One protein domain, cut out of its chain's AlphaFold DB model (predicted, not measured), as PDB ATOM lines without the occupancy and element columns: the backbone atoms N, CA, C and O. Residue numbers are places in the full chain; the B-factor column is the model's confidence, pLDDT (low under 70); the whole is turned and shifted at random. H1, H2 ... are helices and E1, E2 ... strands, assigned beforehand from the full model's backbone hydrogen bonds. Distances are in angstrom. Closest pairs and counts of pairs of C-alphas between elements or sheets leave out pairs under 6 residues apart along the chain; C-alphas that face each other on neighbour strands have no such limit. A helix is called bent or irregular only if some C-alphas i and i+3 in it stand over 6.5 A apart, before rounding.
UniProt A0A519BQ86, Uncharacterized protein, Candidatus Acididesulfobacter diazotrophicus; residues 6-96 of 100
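What this domain is: This is residues 6 to 96 of the 100 residues of an uncharacterized protein of Candidatus Acididesulfobacter diazotrophicus (UniProt A0A519BQ86). Helix H2 sits in the middle, with H3 folded back beside it and H4 crossing it; H5 folds back along H4 and makes the far side. On the other side of H2, a loop-rich part holds short H1 and strand E1. The 91 printed residues, mostly helix by class, hold five named helices and one strand in the order H1, E1, H2, H3, H4, H5. The whole is compact, with a radius of gyration of the C-alphas of 13.1 A and spans of 35 by 35 by 21 A.

How they stand to each other: Residues 6 to 7 pair antiparallel with residues 27 to 28 of E1, residues 27 to 29, which pairs with no named strand. The hub H2, residues 30 to 40, touches H1, residues 15 to 18, closest at the C-alphas of Tyr 17 and Asn 40, 5.6 A. H2 and H3, residues 43 to 52, touch as a helical hairpin at a shallow tilt of 15 degrees, opposite ways, with Val 37 and Ser 45 the closest C-alphas, 6.6 A. H2 touches H4, residues 55 to 70, at a steep tilt of 54 degrees, the same way; the closest C-alphas, Ser 31 and Ile 61, are 5.9 A apart. H4 has a kink of 35 degrees near residue 62 and is only just irregular, with C-alphas 64 and 67 6.8 A apart. H4 and H5, residues 78 to 93, touch as a helical hairpin at 12 degrees, a shallow tilt, opposite ways; the C-alphas of Cys 70 and Glu 78 are closest, 6.3 A. H2 and H5 are apart. Every O i to N i+4 pair is within hydrogen-bond range in H2, against 5 of 6 in H3, 10 of 12 in H4 and 11 of 12 in H5; H1 is too short for one.

Where its parts are: H1 begins at C-alpha 15 (225.200, 203.038, 84.263). H2 is 15.3 A long, H3 14.5 A, H4 20.0 A and H5 21.8 A, which ends at C-alpha 93 (231.474, 226.671, 98.969).

The domain as a whole: The C-alphas of Asp 22 and Glu 96, the two farthest apart, are 37.5 A apart. The printed part has no cut and no long link; residues 72 to 77 stand free. Confidence is low, with pLDDT under 70, at residues 69 to 82 and 91 to 96.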
ATOM      1  N   TYR A   6     223.561 216.838  78.910       91.44
ATOM      2  CA  TYR A   6     224.823 216.134  79.053       91.44
ATOM      3  C   TYR A   6     224.626 214.673  78.663       91.44
ATOM      4  O   TYR A   6     223.629 214.054  79.047       91.44
ATOM      5  N   LYS A   7     225.555 214.138  77.869       94.06
ATOM      6  CA  LYS A   7     225.529 212.736  77.451       94.06
ATOM      7  C   LYS A   7     225.929 211.847  78.613       94.06
ATOM      8  O   LYS A   7     226.979 212.070  79.204       94.06
ATOM      9  N   LEU A   8     225.129 210.824  78.897       92.25
ATOM     10  CA  LEU A   8     225.376 209.941  80.039       92.25
ATOM     11  C   LEU A   8     226.715 209.207  79.946       92.25
ATOM     12  O   LEU A   8     227.458 209.191  80.921       92.25
ATOM     13  N   LYS A   9     227.057 208.673  78.771       92.31
ATOM     14  CA  LYS A   9     228.327 207.965  78.555       92.31
ATOM     15  C   LYS A   9     229.593 208.802  78.746       92.31
ATOM     16  O   LYS A   9     230.663 208.236  78.933       92.31
ATOM     17  N   ASP A  10     229.475 210.127  78.677       92.62
ATOM     18  CA  ASP A  10     230.609 211.037  78.859       92.62
ATOM     19  C   ASP A  10     230.816 211.376  80.350       92.62
ATOM     20  O   ASP A  10     231.750 212.092  80.706       92.62
ATOM     21  N   LEU A  11     229.944 210.870  81.232       90.25
ATOM     22  CA  LEU A  11     229.992 211.091  82.671       90.25
ATOM     23  C   LEU A  11     230.561 209.853  83.383       90.25
ATOM     24  O   LEU A  11     230.213 208.725  83.032       90.25
ATOM     25  N   PRO A  12     231.377 210.026  84.434       88.88
ATOM     26  CA  PRO A  12     232.002 208.939  85.181       88.88
ATOM     27  C   PRO A  12     231.034 208.315  86.199       88.88
ATOM     28  O   PRO A  12     231.412 207.978  87.316       88.88
ATOM     29  N   PHE A  13     229.761 208.177  85.834       88.50
ATOM     30  CA  PHE A  13     228.745 207.595  86.701       88.50
ATOM     31  C   PHE A  13     228.455 206.153  86.315       88.50
ATOM     32  O   PHE A  13     228.522 205.759  85.149       88.50
ATOM     33  N   ASN A  14     228.079 205.353  87.310       87.25
ATOM     34  CA  ASN A  14     227.668 203.985  87.060       87.25
ATOM     35  C   ASN A  14     226.379 203.980  86.227       87.25
ATOM     36  O   ASN A  14     225.374 204.579  86.612       87.25
ATOM     37  N   LYS A  15     226.383 203.239  85.114       87.88
ATOM     38  CA  LYS A  15     225.200 203.038  84.263       87.88
ATOM     39  C   LYS A  15     223.964 202.555  85.032       87.88
ATOM     40  O   LYS A  15     222.845 202.845  84.626       87.88
ATOM     41  N   GLY A  16     224.157 201.847  86.148       88.25
ATOM     42  CA  GLY A  16     223.088 201.370  87.021       88.25
ATOM     43  C   GLY A  16     222.232 202.493  87.610       88.25
ATOM     44  O   GLY A  16     221.039 202.289  87.808       88.25
ATOM     45  N   TYR A  17     222.790 203.693  87.800       87.25
ATOM     46  CA  TYR A  17     222.027 204.858  88.270       87.25
ATOM     47  C   TYR A  17     220.985 205.325  87.244       87.25
ATOM     48  O   TYR A  17     219.999 205.958  87.604       87.25
ATOM     49  N   PHE A  18     221.190 204.981  85.969       91.56
ATOM     50  CA  PHE A  18     220.391 205.422  84.829       91.56
ATOM     51  C   PHE A  18     219.760 204.246  84.080       91.56
ATOM     52  O   PHE A  18     219.589 204.311  82.867       91.56
ATOM     53  N   TRP A  19     219.425 203.161  84.782       88.69
ATOM     54  CA  TRP A  19     218.931 201.909  84.188       88.69
ATOM     55  C   TRP A  19     217.707 202.074  83.269       88.69
ATOM     56  O   TRP A  19     217.477 201.235  82.400       88.69
ATOM     57  N   SER A  20     216.920 203.138  83.454       90.88
ATOM     58  CA  SER A  20     215.743 203.472  82.645       90.88
ATOM     59  C   SER A  20     216.069 204.204  81.337       90.88
ATOM     60  O   SER A  20     215.171 204.424  80.522       90.88
ATOM     61  N   TYR A  21     217.330 204.582  81.119       92.50
ATOM     62  CA  TYR A  21     217.788 205.317  79.946       92.50
ATOM     63  C   TYR A  21     218.740 204.483  79.092       92.50
ATOM     64  O   TYR A  21     219.507 203.656  79.584       92.50
ATOM     65  N   ASP A  22     218.742 204.765  77.790       93.62
ATOM     66  CA  ASP A  22     219.794 204.292  76.894       93.62
ATOM     67  C   ASP A  22     221.099 205.042  77.202       93.62
ATOM     68  O   ASP A  22     221.319 206.150  76.717       93.62
ATOM     69  N   PHE A  23     221.951 204.449  78.037       90.62
ATOM     70  CA  PHE A  23     223.183 205.073  78.526       90.62
ATOM     71  C   PHE A  23     224.119 205.559  77.402       90.62
ATOM     72  O   PHE A  23     224.785 206.584  77.554       90.62
ATOM     73  N   GLU A  24     224.136 204.876  76.253       91.88
ATOM     74  CA  GLU A  24     225.039 205.189  75.138       91.88
ATOM     75  C   GLU A  24     224.606 206.427  74.339       91.88
ATOM     76  O   GLU A  24     225.445 207.139  73.768       91.88
ATOM     77  N   ASN A  25     223.297 206.695  74.300       93.56
ATOM     78  CA  ASN A  25     222.706 207.719  73.436       93.56
ATOM     79  C   ASN A  25     221.973 208.831  74.198       93.56
ATOM     80  O   ASN A  25     221.731 209.900  73.631       93.56
ATOM     81  N   ALA A  26     221.605 208.612  75.459       94.56
ATOM     82  CA  ALA A  26     220.809 209.560  76.220       94.56
ATOM     83  C   ALA A  26     221.597 210.833  76.554       94.56
ATOM     84  O   ALA A  26     222.716 210.797  77.071       94.56
ATOM     85  N   SER A  27     220.943 211.969  76.307       95.19
ATOM     86  CA  SER A  27     221.367 213.296  76.747       95.19
ATOM     87  C   SER A  27     220.330 213.854  77.713       95.19
ATOM     88  O   SER A  27     219.205 214.157  77.304       95.19
ATOM     89  N   LEU A  28     220.708 214.004  78.981       92.69
ATOM     90  CA  LEU A  28     219.809 214.414  80.059       92.69
ATOM     91  C   LEU A  28     220.173 215.805  80.596       92.69
ATOM     92  O   LEU A  28     221.345 216.187  80.576       92.69
ATOM     93  N   PRO A  29     219.188 216.595  81.055       91.81
ATOM     94  CA  PRO A  29     219.472 217.831  81.773       91.81
ATOM     95  C   PRO A  29     220.138 217.525  83.120       91.81
ATOM     96  O   PRO A  29     219.878 216.477  83.719       91.81
ATOM     97  N   LEU A  30     220.951 218.460  83.624       87.94
ATOM     98  CA  LEU A  30     221.679 218.272  84.885       87.94
ATOM     99  C   LEU A  30     220.748 217.949  86.057       87.94
ATOM    100  O   LEU A  30     221.087 217.118  86.888       87.94
ATOM    101  N   SER A  31     219.553 218.540  86.088       86.12
ATOM    102  CA  SER A  31     218.552 218.262  87.122       86.12
ATOM    103  C   SER A  31     218.212 216.777  87.233       86.12
ATOM    104  O   SER A  31     218.166 216.245  88.336       86.12
ATOM    105  N   VAL A  32     218.033 216.096  86.100       88.56
ATOM    106  CA  VAL A  32     217.721 214.661  86.060       88.56
ATOM    107  C   VAL A  32     218.943 213.831  86.453       88.56
ATOM    108  O   VAL A  32     218.809 212.853  87.182       88.56
ATOM    109  N   ILE A  33     220.138 214.237  86.015       89.56
ATOM    110  CA  ILE A  33     221.393 213.559  86.367       89.56
ATOM    111  C   ILE A  33     221.626 213.607  87.876       89.56
ATOM    112  O   ILE A  33     221.847 212.571  88.498       89.56
ATOM    113  N   VAL A  34     221.531 214.799  88.464       85.31
ATOM    114  CA  VAL A  34     221.698 215.018  89.902       85.31
ATOM    115  C   VAL A  34     220.659 214.221  90.686       85.31
ATOM    116  O   VAL A  34     221.041 213.516  91.611       85.31
ATOM    117  N   SER A  35     219.380 214.241  90.294       81.81
ATOM    118  CA  SER A  35     218.348 213.424  90.952       81.81
ATOM    119  C   SER A  35     218.717 211.939  90.988       81.81
ATOM    120  O   SER A  35     218.735 211.350  92.064       81.81
ATOM    121  N   HIS A  36     219.104 211.348  89.853       85.81
ATOM    122  CA  HIS A  36     219.468 209.928  89.813       85.81
ATOM    123  C   HIS A  36     220.710 209.588  90.631       85.81
ATOM    124  O   HIS A  36     220.732 208.548  91.292       85.81
ATOM    125  N   VAL A  37     221.733 210.445  90.589       85.00
ATOM    126  CA  VAL A  37     222.964 210.241  91.357       85.00
ATOM    127  C   VAL A  37     222.702 210.375  92.852       85.00
ATOM    128  O   VAL A  37     223.292 209.623  93.618       85.00
ATOM    129  N   ILE A  38     221.819 211.272  93.292       77.94
ATOM    130  CA  ILE A  38     221.529 211.364  94.722       77.94
ATOM    131  C   ILE A  38     220.614 210.223  95.191       77.94
ATOM    132  O   ILE A  38     220.816 209.694  96.278       77.94
ATOM    133  N   GLU A  39     219.649 209.798  94.375       76.69
ATOM    134  CA  GLU A  39     218.751 208.689  94.725       76.69
ATOM    135  C   GLU A  39     219.456 207.325  94.764       76.69
ATOM    136  O   GLU A  39     219.106 206.480  95.583       76.69
ATOM    137  N   ASN A  40     220.424 207.090  93.871       80.56
ATOM    138  CA  ASN A  40     220.992 205.752  93.649       80.56
ATOM    139  C   ASN A  40     222.514 205.679  93.837       80.56
ATOM    140  O   ASN A  40     223.086 204.589  93.775       80.56
ATOM    141  N   GLY A  41     223.182 206.821  93.989       76.44
ATOM    142  CA  GLY A  41     224.634 206.915  94.014       76.44
ATOM    143  C   GLY A  41     225.252 206.846  95.402       76.44
ATOM    144  O   GLY A  41     224.585 206.762  96.430       76.44
ATOM    145  N   THR A  42     226.582 206.869  95.419       81.56
ATOM    146  CA  THR A  42     227.388 206.910  96.642       81.56
ATOM    147  C   THR A  42     227.843 208.335  96.939       81.56
ATOM    148  O   THR A  42     227.774 209.221  96.085       81.56
ATOM    149  N   LEU A  43     228.408 208.550  98.130       73.81
ATOM    150  CA  LEU A  43     229.067 209.813  98.461       73.81
ATOM    151  C   LEU A  43     230.132 210.215  97.425       73.81
ATOM    152  O   LEU A  43     230.247 211.381  97.061       73.81
ATOM    153  N   GLU A  44     230.891 209.250  96.914       80.12
ATOM    154  CA  GLU A  44     231.886 209.500  95.871       80.12
ATOM    155  C   GLU A  44     231.236 210.042  94.590       80.12
ATOM    156  O   GLU A  44     231.704 211.030  94.033       80.12
ATOM    157  N   SER A  45     230.082 209.493  94.196       82.62
ATOM    158  CA  SER A  45     229.328 209.980  93.032       82.62
ATOM    159  C   SER A  45     228.813 211.416  93.226       82.62
ATOM    160  O   SER A  45     228.775 212.196  92.275       82.62
ATOM    161  N   LEU A  46     228.458 211.791  94.459       78.31
ATOM    162  CA  LEU A  46     228.065 213.163  94.805       78.31
ATOM    163  C   LEU A  46     229.241 214.138  94.728       78.31
ATOM    164  O   LEU A  46     229.090 215.262  94.252       78.31
ATOM    165  N   ILE A  47     230.422 213.705  95.161       79.00
ATOM    166  CA  ILE A  47     231.651 214.486  95.020       79.00
ATOM    167  C   ILE A  47     231.982 214.685  93.536       79.00
ATOM    168  O   ILE A  47     232.358 215.787  93.132       79.00
ATOM    169  N   ASP A  48     231.810 213.651  92.718       84.94
ATOM    170  CA  ASP A  48     232.081 213.729  91.286       84.94
ATOM    171  C   ASP A  48     231.119 214.678  90.559       84.94
ATOM    172  O   ASP A  48     231.576 215.438  89.705       84.94
ATOM    173  N   LEU A  49     229.839 214.763  90.957       84.50
ATOM    174  CA  LEU A  49     228.925 215.799  90.448       84.50
ATOM    175  C   LEU A  49     229.522 217.205  90.592       84.50
ATOM    176  O   LEU A  49     229.505 217.978  89.637       84.50
ATOM    177  N   ILE A  50     230.075 217.529  91.761       79.06
ATOM    178  CA  ILE A  50     230.618 218.865  92.024       79.06
ATOM    179  C   ILE A  50     231.942 219.113  91.291       79.06
ATOM    180  O   ILE A  50     232.258 220.251  90.951       79.06
ATOM    181  N   LYS A  51     232.730 218.067  91.031       81.50
ATOM    182  CA  LYS A  51     233.976 218.195  90.257       81.50
ATOM    183  C   LYS A  51     233.724 218.418  88.767       81.50
ATOM    184  O   LYS A  51     234.547 219.041  88.104       81.50
ATOM    185  N   ILE A  52     232.645 217.848  88.234       85.75
ATOM    186  CA  ILE A  52     232.366 217.821  86.791       85.75
ATOM    187  C   ILE A  52     231.517 219.012  86.365       85.75
ATOM    188  O   ILE A  52     231.725 219.573  85.289       85.75
ATOM    189  N   PHE A  53     230.531 219.369  87.183       85.88
ATOM    190  CA  PHE A  53     229.562 220.407  86.869       85.88
ATOM    191  C   PHE A  53     229.859 221.695  87.627       85.88
ATOM    192  O   PHE A  53     230.552 221.697  88.645       85.88
ATOM    193  N   ASP A  54     229.322 222.807  87.125       83.25
ATOM    194  CA  ASP A  54     229.461 224.086  87.807       83.25
ATOM    195  C   ASP A  54     228.822 224.019  89.199       83.25
ATOM    196  O   ASP A  54     227.685 223.570  89.369       83.25
ATOM    197  N   ARG A  55     229.569 224.480  90.204       74.88
ATOM    198  CA  ARG A  55     229.156 224.430  91.610       74.88
ATOM    199  C   ARG A  55     227.828 225.139  91.850       74.88
ATOM    200  O   ARG A  55     226.998 224.602  92.581       74.88
ATOM    201  N   ASN A  56     227.611 226.297  91.226       78.94
ATOM    202  CA  ASN A  56     226.363 227.037  91.387       78.94
ATOM    203  C   ASN A  56     225.204 226.285  90.734       78.94
ATOM    204  O   ASN A  56     224.122 226.231  91.308       78.94
ATOM    205  N   GLU A  57     225.434 225.649  89.580       80.25
ATOM    206  CA  GLU A  57     224.422 224.834  88.894       80.25
ATOM    207  C   GLU A  57     223.992 223.630  89.755       80.25
ATOM    208  O   GLU A  57     222.796 223.375  89.922       80.25
ATOM    209  N   VAL A  58     224.952 222.926  90.367       80.62
ATOM    210  CA  VAL A  58     224.678 221.786  91.260       80.62
ATOM    211  C   VAL A  58     223.984 222.239  92.549       80.62
ATOM    212  O   VAL A  58     223.009 221.612  92.971       80.62
ATOM    213  N   PHE A  59     224.439 223.339  93.154       79.38
ATOM    214  CA  PHE A  59     223.842 223.897  94.370       79.38
ATOM    215  C   PHE A  59     222.400 224.374  94.147       79.38
ATOM    216  O   PHE A  59     221.519 224.130  94.974       79.38
ATOM    217  N   ASP A  60     222.127 225.004  93.003       84.25
ATOM    218  CA  ASP A  60     220.781 225.430  92.630       84.25
ATOM    219  C   ASP A  60     219.833 224.239  92.499       84.25
ATOM    220  O   ASP A  60     218.706 224.275  92.999       84.25
ATOM    221  N   ILE A  61     220.285 223.166  91.849       82.25
ATOM    222  CA  ILE A  61     219.492 221.946  91.679       82.25
ATOM    223  C   ILE A  61     219.248 221.268  93.027       82.25
ATOM    224  O   ILE A  61     218.117 220.852  93.299       82.25
ATOM    225  N   TYR A  62     220.263 221.205  93.891       77.56
ATOM    226  CA  TYR A  62     220.105 220.678  95.243       77.56
ATOM    227  C   TYR A  62     219.007 221.430  96.004       77.56
ATOM    228  O   TYR A  62     218.058 220.813  96.484       77.56
ATOM    229  N   ASN A  63     219.063 222.763  96.040       79.50
ATOM    230  CA  ASN A  63     218.098 223.564  96.793       79.50
ATOM    231  C   ASN A  63     216.691 223.579  96.185       79.50
ATOM    232  O   ASN A  63     215.706 223.622  96.923       79.50
ATOM    233  N   LYS A  64     216.578 223.571  94.852       81.69
ATOM    234  CA  LYS A  64     215.289 223.721  94.153       81.69
ATOM    235  C   LYS A  64     214.565 222.401  93.925       81.69
ATOM    236  O   LYS A  64     213.338 222.400  93.847       81.69
ATOM    237  N   ILE A  65     215.297 221.299  93.781       75.38
ATOM    238  CA  ILE A  65     214.734 220.007  93.373       75.38
ATOM    239  C   ILE A  65     214.941 218.976  94.471       75.38
ATOM    240  O   ILE A  65     213.969 218.421  94.978       75.38
ATOM    241  N   PHE A  66     216.192 218.748  94.867       71.75
ATOM    242  CA  PHE A  66     216.515 217.617  95.722       71.75
ATOM    243  C   PHE A  66     216.089 217.822  97.178       71.75
ATOM    244  O   PHE A  66     215.317 217.029  97.703       71.75
ATOM    245  N   ARG A  67     216.521 218.910  97.822       74.44
ATOM    246  CA  ARG A  67     216.193 219.229  99.218       74.44
ATOM    247  C   ARG A  67     214.673 219.263  99.464       74.44
ATOM    248  O   ARG A  67     214.225 218.642 100.423       74.44
ATOM    249  N   PRO A  68     213.841 219.883  98.599       73.38
ATOM    250  CA  PRO A  68     212.387 219.827  98.744       73.38
ATOM    251  C   PRO A  68     211.782 218.440  98.495       73.38
ATOM    252  O   PRO A  68     210.738 218.139  99.070       73.38
ATOM    253  N   ALA A  69     212.378 217.618  97.622       68.56
ATOM    254  CA  ALA A  69     211.942 216.238  97.396       68.56
ATOM    255  C   ALA A  69     212.270 215.347  98.603       68.56
ATOM    256  O   ALA A  69     211.398 214.595  99.033       68.56
ATOM    257  N   CYS A  70     213.461 215.546  99.186       65.75
ATOM    258  CA  CYS A  70     213.879 215.156 100.535       65.75
ATOM    259  C   CYS A  70     212.730 215.259 101.529       65.75
ATOM    260  O   CYS A  70     212.078 214.268 101.856       65.75
ATOM    261  N   LEU A  71     212.426 216.523 101.839       68.62
ATOM    262  CA  LEU A  71     211.453 216.984 102.839       68.62
ATOM    263  C   LEU A  71     210.020 216.499 102.620       68.62
ATOM    264  O   LEU A  71     209.190 216.596 103.522       68.62
ATOM    265  N   LYS A  72     209.692 216.033 101.412       65.69
ATOM    266  CA  LYS A  72     208.362 215.511 101.070       65.69
ATOM    267  C   LYS A  72     208.284 213.993 101.137       65.69
ATOM    268  O   LYS A  72     207.179 213.455 101.191       65.69
ATOM    269  N   SER A  73     209.414 213.301 101.081       57.00
ATOM    270  CA  SER A  73     209.460 211.850 101.125       57.00
ATOM    271  C   SER A  73     209.756 211.422 102.566       57.00
ATOM    272  O   SER A  73     210.762 211.822 103.130       57.00
ATOM    273  N   ASN A  74     208.894 210.602 103.178       54.09
ATOM    274  CA  ASN A  74     209.071 210.070 104.546       54.09
ATOM    275  C   ASN A  74     210.251 209.067 104.668       54.09
ATOM    276  O   ASN A  74     210.169 208.085 105.410       54.09
ATOM    277  N   TRP A  75     211.327 209.240 103.902       49.44
ATOM    278  CA  TRP A  75     212.494 208.372 103.966       49.44
ATOM    279  C   TRP A  75     213.250 208.649 105.268       49.44
ATOM    280  O   TRP A  75     213.694 209.759 105.535       49.44
ATOM    281  N   LEU A  76     213.402 207.614 106.098       42.19
ATOM    282  CA  LEU A  76     214.098 207.661 107.393       42.19
ATOM    283  C   LEU A  76     215.550 208.186 107.305       42.19
ATOM    284  O   LEU A  76     216.096 208.615 108.323       42.19
ATOM    285  N   ASP A  77     216.141 208.218 106.106       51.81
ATOM    286  CA  ASP A  77     217.482 208.745 105.826       51.81
ATOM    287  C   ASP A  77     217.558 210.281 105.713       51.81
ATOM    288  O   ASP A  77     218.658 210.843 105.719       51.81
ATOM    289  N   GLU A  78     216.420 210.990 105.706       51.41
ATOM    290  CA  GLU A  78     216.363 212.462 105.705       51.41
ATOM    291  C   GLU A  78     217.177 213.101 106.832       51.41
ATOM    292  O   GLU A  78     217.833 214.128 106.636       51.41
ATOM    293  N   LYS A  79     217.157 212.479 108.018       55.53
ATOM    294  CA  LYS A  79     217.833 213.005 109.212       55.53
ATOM    295  C   LYS A  79     219.352 213.032 109.083       55.53
ATOM    296  O   LYS A  79     219.984 213.753 109.847       55.53
ATOM    297  N   ASN A  80     219.925 212.274 108.150       59.53
ATOM    298  CA  ASN A  80     221.370 212.190 107.960       59.53
ATOM    299  C   ASN A  80     221.810 212.771 106.612       59.53
ATOM    300  O   ASN A  80     222.850 213.420 106.562       59.53
ATOM    301  N   ILE A  81     221.023 212.603 105.542       67.25
ATOM    302  CA  ILE A  81     221.391 213.070 104.197       67.25
ATOM    303  C   ILE A  81     221.309 214.591 104.080       67.25
ATOM    304  O   ILE A  81     222.259 215.195 103.595       67.25
ATOM    305  N   ILE A  82     220.224 215.229 104.536       68.12
ATOM    306  CA  ILE A  82     220.084 216.690 104.395       68.12
ATOM    307  C   ILE A  82     221.163 217.425 105.206       68.12
ATOM    308  O   ILE A  82     221.863 218.245 104.617       68.12
ATOM    309  N   PRO A  83     221.401 217.108 106.496       71.62
ATOM    310  CA  PRO A  83     222.471 217.762 107.246       71.62
ATOM    311  C   PRO A  83     223.857 217.485 106.662       71.62
ATOM    312  O   PRO A  83     224.698 218.378 106.639       71.62
ATOM    313  N   PHE A  84     224.099 216.267 106.165       70.06
ATOM    314  CA  PHE A  84     225.357 215.939 105.502       70.06
ATOM    315  C   PHE A  84     225.561 216.773 104.234       70.06
ATOM    316  O   PHE A  84     226.632 217.341 104.051       70.06
ATOM    317  N   MET A  85     224.542 216.869 103.377       72.88
ATOM    318  CA  MET A  85     224.608 217.636 102.134       72.88
ATOM    319  C   MET A  85     224.721 219.137 102.400       72.88
ATOM    320  O   MET A  85     225.500 219.798 101.722       72.88
ATOM    321  N   ASP A  86     224.023 219.662 103.410       75.06
ATOM    322  CA  ASP A  86     224.146 221.059 103.833       75.06
ATOM    323  C   ASP A  86     225.581 221.353 104.318       75.06
ATOM    324  O   ASP A  86     226.208 222.287 103.825       75.06
ATOM    325  N   ILE A  87     226.162 220.503 105.181       73.88
ATOM    326  CA  ILE A  87     227.567 220.629 105.622       73.88
ATOM    327  C   ILE A  87     228.535 220.490 104.444       73.88
ATOM    328  O   ILE A  87     229.538 221.198 104.371       73.88
ATOM    329  N   PHE A  88     228.273 219.558 103.533       72.06
ATOM    330  CA  PHE A  88     229.123 219.295 102.382       72.06
ATOM    331  C   PHE A  88     229.146 220.486 101.422       72.06
ATOM    332  O   PHE A  88     230.228 220.939 101.047       72.06
ATOM    333  N   PHE A  89     227.983 221.042 101.074       73.56
ATOM    334  CA  PHE A  89     227.913 222.250 100.259       73.56
ATOM    335  C   PHE A  89     228.517 223.450 100.987       73.56
ATOM    336  O   PHE A  89     229.323 224.146 100.378       73.56
ATOM    337  N   ASP A  90     228.255 223.646 102.282       74.06
ATOM    338  CA  ASP A  90     228.900 224.710 103.061       74.06
ATOM    339  C   ASP A  90     230.428 224.568 103.065       74.06
ATOM    340  O   ASP A  90     231.141 225.547 102.863       74.06
ATOM    341  N   ALA A  91     230.968 223.363 103.253       69.31
ATOM    342  CA  ALA A  91     232.411 223.131 103.272       69.31
ATOM    343  C   ALA A  91     233.063 223.342 101.895       69.31
ATOM    344  O   ALA A  91     234.193 223.830 101.807       69.31
ATOM    345  N   VAL A  92     232.370 222.970 100.819       66.06
ATOM    346  CA  VAL A  92     232.872 223.101  99.446       66.06
ATOM    347  C   VAL A  92     232.735 224.536  98.922       66.06
ATOM    348  O   VAL A  92     233.594 224.979  98.159       66.06
ATOM    349  N   LEU A  93     231.711 225.276  99.355       65.19
ATOM    350  CA  LEU A  93     231.474 226.671  98.969       65.19
ATOM    351  C   LEU A  93     232.294 227.660  99.824       65.19
ATOM    352  O   LEU A  93     232.857 228.605  99.281       65.19
ATOM    353  N   ASN A  94     232.467 227.421 101.132       63.59
ATOM    354  CA  ASN A  94     233.245 228.306 102.023       63.59
ATOM    355  C   ASN A  94     234.775 228.139 101.920       63.59
ATOM    356  O   ASN A  94     235.531 228.914 102.512       63.59
ATOM    357  N   ARG A  95     235.276 227.141 101.181       55.47
ATOM    358  CA  ARG A  95     236.720 227.018 100.897       55.47
ATOM    359  C   ARG A  95     237.244 228.062  99.905       55.47
ATOM    360  O   ARG A  95     238.457 228.189  99.779       55.47
ATOM    361  N   GLU A  96     236.372 228.813  99.231       50.66
ATOM    362  CA  GLU A  96     236.786 229.897  98.327       50.66
ATOM    363  C   GLU A  96     236.825 231.271  98.995       50.66
ATOM    364  O   GLU A  96     237.592 232.119  98.563       50.66
TER     365      GLU A  96